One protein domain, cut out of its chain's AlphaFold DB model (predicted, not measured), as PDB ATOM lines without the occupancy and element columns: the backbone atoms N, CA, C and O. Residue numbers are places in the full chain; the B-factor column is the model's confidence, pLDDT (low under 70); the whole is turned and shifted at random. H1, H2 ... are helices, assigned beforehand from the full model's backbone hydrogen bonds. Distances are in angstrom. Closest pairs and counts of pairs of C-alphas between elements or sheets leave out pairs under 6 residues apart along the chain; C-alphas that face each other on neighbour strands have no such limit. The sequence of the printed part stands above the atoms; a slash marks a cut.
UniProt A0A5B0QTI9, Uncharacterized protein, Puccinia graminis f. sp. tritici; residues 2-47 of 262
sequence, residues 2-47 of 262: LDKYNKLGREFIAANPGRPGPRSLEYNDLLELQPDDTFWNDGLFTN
ATOM      1  N   LEU A   2     -28.969 -12.680   1.921       83.88
ATOM      2  CA  LEU A   2     -27.795 -13.563   1.906       83.88
ATOM      3  C   LEU A   2     -27.087 -13.709   3.269       83.88
ATOM      4  O   LEU A   2     -26.793 -14.825   3.680       83.88
ATOM      5  N   ASP A   3     -26.960 -12.629   4.050       86.44
ATOM      6  CA  ASP A   3     -26.399 -12.700   5.417       86.44
ATOM      7  C   ASP A   3     -27.179 -13.648   6.335       86.44
ATOM      8  O   ASP A   3     -26.608 -14.351   7.170       86.44
ATOM      9  N   LYS A   4     -28.508 -13.690   6.165       88.25
ATOM     10  CA  LYS A   4     -29.386 -14.597   6.908       88.25
ATOM     11  C   LYS A   4     -29.163 -16.046   6.472       88.25
ATOM     12  O   LYS A   4     -29.104 -16.915   7.335       88.25
ATOM     13  N   TYR A   5     -28.997 -16.296   5.173       85.81
ATOM     14  CA  TYR A   5     -28.644 -17.615   4.640       85.81
ATOM     15  C   TYR A   5     -27.283 -18.088   5.181       85.81
ATOM     16  O   TYR A   5     -27.213 -19.147   5.799       85.81
ATOM     17  N   ASN A   6     -26.236 -17.264   5.083       89.19
ATOM     18  CA  ASN A   6     -24.893 -17.598   5.577       89.19
ATOM     19  C   ASN A   6     -24.857 -17.780   7.105       89.19
ATOM     20  O   ASN A   6     -24.074 -18.574   7.631       89.19
ATOM     21  N   LYS A   7     -25.696 -17.051   7.850       91.31
ATOM     22  CA  LYS A   7     -25.874 -17.261   9.293       91.31
ATOM     23  C   LYS A   7     -26.499 -18.631   9.583       91.31
ATOM     24  O   LYS A   7     -25.919 -19.398  10.344       91.31
ATOM     25  N   LEU A   8     -27.630 -18.949   8.949       88.00
ATOM     26  CA  LEU A   8     -28.334 -20.221   9.149       88.00
ATOM     27  C   LEU A   8     -27.505 -21.425   8.679       88.00
ATOM     28  O   LEU A   8     -27.495 -22.453   9.349       88.00
ATOM     29  N   GLY A   9     -26.756 -21.294   7.579       86.88
ATOM     30  CA  GLY A   9     -25.839 -22.332   7.103       86.88
ATOM     31  C   GLY A   9     -24.744 -22.653   8.122       86.88
ATOM     32  O   GLY A   9     -24.486 -23.822   8.405       86.88
ATOM     33  N   ARG A  10     -24.155 -21.627   8.753       88.44
ATOM     34  CA  ARG A  10     -23.167 -21.813   9.832       88.44
ATOM     35  C   ARG A  10     -23.771 -22.454  11.079       88.44
ATOM     36  O   ARG A  10     -23.148 -23.342  11.653       88.44
ATOM     37  N   GLU A  11     -24.968 -22.034  11.484       90.62
ATOM     38  CA  GLU A  11     -25.690 -22.645  12.612       90.62
ATOM     39  C   GLU A  11     -26.007 -24.125  12.340       90.62
ATOM     40  O   GLU A  11     -25.808 -24.969  13.213       90.62
ATOM     41  N   PHE A  12     -26.408 -24.466  11.112       85.50
ATOM     42  CA  PHE A  12     -26.666 -25.845  10.700       85.50
ATOM     43  C   PHE A  12     -25.406 -26.721  10.735       85.50
ATOM     44  O   PHE A  12     -25.459 -27.824  11.278       85.50
ATOM     45  N   ILE A  13     -24.278 -26.228  10.203       87.00
ATOM     46  CA  ILE A  13     -22.979 -26.925  10.238       87.00
ATOM     47  C   ILE A  13     -22.532 -27.156  11.684       87.00
ATOM     48  O   ILE A  13     -22.092 -28.251  12.026       87.00
ATOM     49  N   ALA A  14     -22.683 -26.144  12.544       88.81
ATOM     50  CA  ALA A  14     -22.331 -26.247  13.957       88.81
ATOM     51  C   ALA A  14     -23.184 -27.294  14.696       88.81
ATOM     52  O   ALA A  14     -22.664 -28.025  15.535       88.81
ATOM     53  N   ALA A  15     -24.474 -27.394  14.365       86.94
ATOM     54  CA  ALA A  15     -25.377 -28.388  14.943       86.94
ATOM     55  C   ALA A  15     -25.191 -29.805  14.361       86.94
ATOM     56  O   ALA A  15     -25.538 -30.780  15.025       86.94
ATOM     57  N   ASN A  16     -24.645 -29.939  13.145       81.94
ATOM     58  CA  ASN A  16     -24.534 -31.211  12.416       81.94
ATOM     59  C   ASN A  16     -23.120 -31.438  11.837       81.94
ATOM     60  O   ASN A  16     -22.969 -31.548  10.619       81.94
ATOM     61  N   PRO A  17     -22.072 -31.574  12.673       81.62
ATOM     62  CA  PRO A  17     -20.675 -31.619  12.221       81.62
ATOM     63  C   PRO A  17     -20.315 -32.819  11.323       81.62
ATOM     64  O   PRO A  17     -19.266 -32.813  10.686       81.62
ATOM     65  N   GLY A  18     -21.164 -33.851  11.261       78.25
ATOM     66  CA  GLY A  18     -20.980 -35.031  10.407       78.25
ATOM     67  C   GLY A  18     -21.690 -34.974   9.049       78.25
ATOM     68  O   GLY A  18     -21.595 -35.935   8.290       78.25
ATOM     69  N   ARG A  19     -22.426 -33.897   8.739       76.81
ATOM     70  CA  ARG A  19     -23.135 -33.731   7.459       76.81
ATOM     71  C   ARG A  19     -22.511 -32.601   6.634       76.81
ATOM     72  O   ARG A  19     -22.099 -31.595   7.209       76.81
ATOM     73  N   PRO A  20     -22.457 -32.729   5.295       76.50
ATOM     74  CA  PRO A  20     -22.096 -31.606   4.443       76.50
ATOM     75  C   PRO A  20     -23.111 -30.480   4.657       76.50
ATOM     76  O   PRO A  20     -24.319 -30.712   4.659       76.50
ATOM     77  N   GLY A  21     -22.612 -29.271   4.896       77.56
ATOM     78  CA  GLY A  21     -23.449 -28.098   5.087       77.56
ATOM     79  C   GLY A  21     -23.435 -27.163   3.883       77.56
ATOM     80  O   GLY A  21     -22.572 -27.289   3.009       77.56
ATOM     81  N   PRO A  22     -24.379 -26.212   3.830       83.56
ATOM     82  CA  PRO A  22     -24.460 -25.259   2.735       83.56
ATOM     83  C   PRO A  22     -23.195 -24.400   2.680       83.56
ATOM     84  O   PRO A  22     -22.711 -23.934   3.715       83.56
ATOM     85  N   ARG A  23     -22.664 -24.160   1.476       82.69
ATOM     86  CA  ARG A  23     -21.555 -23.214   1.295       82.69
ATOM     87  C   ARG A  23     -22.012 -21.789   1.610       82.69
ATOM     88  O   ARG A  23     -23.162 -21.436   1.342       82.69
ATOM     89  N   SER A  24     -21.098 -20.980   2.140       84.81
ATOM     90  CA  SER A  24     -21.302 -19.532   2.241       84.81
ATOM     91  C   SER A  24     -21.256 -18.928   0.841       84.81
ATOM     92  O   SER A  24     -20.424 -19.341   0.035       84.81
ATOM     93  N   LEU A  25     -22.145 -17.982   0.560       87.44
ATOM     94  CA  LEU A  25     -22.239 -17.308  -0.734       87.44
ATOM     95  C   LEU A  25     -22.162 -15.799  -0.539       87.44
ATOM     96  O   LEU A  25     -22.816 -15.268   0.360       87.44
ATOM     97  N   GLU A  26     -21.413 -15.118  -1.395       88.00
ATOM     98  CA  GLU A  26     -21.454 -13.666  -1.541       88.00
ATOM     99  C   GLU A  26     -22.372 -13.261  -2.701       88.00
ATOM    100  O   GLU A  26     -22.817 -14.085  -3.503       88.00
ATOM    101  N   TYR A  27     -22.726 -11.977  -2.772       85.69
ATOM    102  CA  TYR A  27     -23.740 -11.503  -3.719       85.69
ATOM    103  C   TYR A  27     -23.382 -11.795  -5.184       85.69
ATOM    104  O   TYR A  27     -24.252 -12.183  -5.961       85.69
ATOM    105  N   ASN A  28     -22.108 -11.650  -5.548       88.69
ATOM    106  CA  ASN A  28     -21.640 -11.943  -6.903       88.69
ATOM    107  C   ASN A  28     -21.688 -13.447  -7.205       88.69
ATOM    108  O   ASN A  28     -22.112 -13.821  -8.293       88.69
ATOM    109  N   ASP A  29     -21.371 -14.300  -6.223       86.00
ATOM    110  CA  ASP A  29     -21.433 -15.756  -6.384       86.00
ATOM    111  C   ASP A  29     -22.853 -16.216  -6.723       86.00
ATOM    112  O   ASP A  29     -23.035 -17.129  -7.519       86.00
ATOM    113  N   LEU A  30     -23.870 -15.560  -6.147       84.81
ATOM    114  CA  LEU A  30     -25.279 -15.877  -6.381       84.81
ATOM    115  C   LEU A  30     -25.731 -15.572  -7.818       84.81
ATOM    116  O   LEU A  30     -26.585 -16.281  -8.349       84.81
ATOM    117  N   LEU A  31     -25.167 -14.536  -8.446       87.69
ATOM    118  CA  LEU A  31     -25.476 -14.160  -9.831       87.69
ATOM    119  C   LEU A  31     -24.847 -15.110 -10.854       87.69
ATOM    120  O   LEU A  31     -25.332 -15.206 -11.979       87.69
ATOM    121  N   GLU A  32     -23.782 -15.803 -10.463       90.62
ATOM    122  CA  GLU A  32     -23.044 -16.741 -11.310       90.62
ATOM    123  C   GLU A  32     -23.538 -18.191 -11.167       90.62
ATOM    124  O   GLU A  32     -23.073 -19.081 -11.885       90.62
ATOM    125  N   LEU A  33     -24.497 -18.445 -10.267       88.25
ATOM    126  CA  LEU A  33     -25.059 -19.777 -10.066       88.25
ATOM    127  C   LEU A  33     -25.806 -20.260 -11.302       88.25
ATOM    128  O   LEU A  33     -26.716 -19.605 -11.811       88.25
ATOM    129  N   GLN A  34     -25.470 -21.475 -11.722       87.12
ATOM    130  CA  GLN A  34     -26.217 -22.158 -12.764       87.12
ATOM    131  C   GLN A  34     -27.600 -22.593 -12.242       87.12
ATOM    132  O   GLN A  34     -27.753 -22.847 -11.043       87.12
ATOM    133  N   PRO A  35     -28.623 -22.689 -13.110       84.06
ATOM    134  CA  PRO A  35     -29.985 -23.048 -12.698       84.06
ATOM    135  C   PRO A  35     -30.125 -24.416 -12.008       84.06
ATOM    136  O   PRO A  35     -31.093 -24.646 -11.290       84.06
ATOM    137  N   ASP A  36     -29.184 -25.328 -12.230       81.25
ATOM    138  CA  ASP A  36     -29.120 -26.677 -11.664       81.25
ATOM    139  C   ASP A  36     -28.296 -26.769 -10.364       81.25
ATOM    140  O   ASP A  36     -28.184 -27.849  -9.778       81.25
ATOM    141  N   ASP A  37     -27.750 -25.649  -9.877       85.25
ATOM    142  CA  ASP A  37     -26.942 -25.615  -8.658       85.25
ATOM    143  C   ASP A  37     -27.722 -26.099  -7.422       85.25
ATOM    144  O   ASP A  37     -28.907 -25.809  -7.243       85.25
ATOM    145  N   THR A  38     -27.024 -26.796  -6.518       78.06
ATOM    146  CA  THR A  38     -27.587 -27.325  -5.260       78.06
ATOM    147  C   THR A  38     -28.128 -26.234  -4.332       78.06
ATOM    148  O   THR A  38     -28.852 -26.525  -3.392       78.06
ATOM    149  N   PHE A  39     -27.782 -24.967  -4.562       82.56
ATOM    150  CA  PHE A  39     -28.415 -23.838  -3.887       82.56
ATOM    151  C   PHE A  39     -29.905 -23.685  -4.246       82.56
ATOM    152  O   PHE A  39     -30.702 -23.297  -3.393       82.56
ATOM    153  N   TRP A  40     -30.292 -24.002  -5.488       82.44
ATOM    154  CA  TRP A  40     -31.665 -23.879  -5.991       82.44
ATOM    155  C   TRP A  40     -32.537 -25.113  -5.727       82.44
ATOM    156  O   TRP A  40     -33.730 -25.095  -6.025       82.44
ATOM    157  N   ASN A  41     -31.966 -26.188  -5.177       74.19
ATOM    158  CA  ASN A  41     -32.675 -27.432  -4.894       74.19
ATOM    159  C   ASN A  41     -32.356 -27.958  -3.483       74.19
ATOM    160  O   ASN A  41     -31.366 -27.589  -2.863       74.19
ATOM    161  N   ASP A  42     -33.179 -28.865  -2.961       67.81
ATOM    162  CA  ASP A  42     -32.981 -29.429  -1.617       67.81
ATOM    163  C   ASP A  42     -31.848 -30.476  -1.551       67.81
ATOM    164  O   ASP A  42     -31.760 -31.241  -0.588       67.81
ATOM    165  N   GLY A  43     -30.968 -30.547  -2.560       64.69
ATOM    166  CA  GLY A  43     -29.979 -31.616  -2.724       64.69
ATOM    167  C   GLY A  43     -29.072 -31.808  -1.503       64.69
ATOM    168  O   GLY A  43     -28.772 -32.941  -1.125       64.69
ATOM    169  N   LEU A  44     -28.723 -30.711  -0.825       68.75
ATOM    170  CA  LEU A  44     -27.888 -30.683   0.384       68.75
ATOM    171  C   LEU A  44     -28.605 -31.202   1.646       68.75
ATOM    172  O   LEU A  44     -27.954 -31.641   2.593       68.75
ATOM    173  N   PHE A  45     -29.939 -31.199   1.650       70.38
ATOM    174  CA  PHE A  45     -30.781 -31.671   2.754       70.38
ATOM    175  C   PHE A  45     -31.450 -33.015   2.455       70.38
ATOM    176  O   PHE A  45     -32.382 -33.425   3.153       70.38
ATOM    177  N   THR A  46     -30.972 -33.735   1.438       64.69
ATOM    178  CA  THR A  46     -31.498 -35.056   1.104       64.69
ATOM    179  C   THR A  46     -31.170 -36.045   2.220       64.69
ATOM    180  O   THR A  46     -30.080 -36.593   2.347       64.69
ATOM    181  N   ASN A  47     -32.166 -36.313   3.056       70.75
ATOM    182  CA  ASN A  47     -32.141 -37.335   4.102       70.75
ATOM    183  C   ASN A  47     -32.215 -38.762   3.519       70.75
ATOM    184  O   ASN A  47     -32.848 -39.645   4.090       70.75
TER     185      ASN A  47
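AT A GLANCE: This is residues 2 to 47 of the 262 residues of an uncharacterized protein of Puccinia graminis f. sp. tritici (UniProt A0A5B0QTI9). The model is a flat zigzag of three runs: the long helix H1, the link after it folding back alongside H1, and then, past the short helix H2 at the turn, a last stretch returning to the short helix H3. The folded-back link, residues 16 to 26, lies between H1 on one side and the stretch with H3 on the other, and residues 31 to 37 stick out at the far turn. The printed part has 46 residues, with three named helices in the order H1, H2, H3 and no named strand; its class is all helix. It is only just compact, close to loose, with a radius of gyration of the C-alphas of 11.0 A and spans of 29 by 22 by 12 A.

IN THESE COORDINATES: H1 holds residues 2 to 15 and is 19.9 A from first to last C-alpha, starting at C-alpha 2 (-27.795, -13.563, 1.906). H2 holds residues 27 to 31, 6.9 A long, with C-alpha 27 at (-23.740, -11.503, -3.719). H3 holds residues 42 to 45, 5.4 A long, ending at C-alpha 45 (-30.781, -31.671, 2.754).

HOW THE PARTS SIT: H1 touches no helix. H1 and H2 are close but not clearly touching; their closest C-alphas, those of Leu 2 and Tyr 27, are 7.2 A apart. H3 is apart from H1 and from H2. In H1 every O i to N i+4 pair is within hydrogen-bond range; in H2 it is 0 of 1, beside 2 of 2 O i to N i+3 pairs. H3 is too short for an O i to N i+4 pair, and its 1 O i to N i+3 pair is within range.

THE WHOLE: The two C-alphas farthest apart, those of Asn 28 and Asn 47, are 29.6 A apart. The printed part has no cut. The link from H1 to H2 is long, with 11 residues, and that from H2 to H3 is short, with 10. The mean pLDDT of the printed part is 82.6; residues 42 to 44 and residue 46 are under 70.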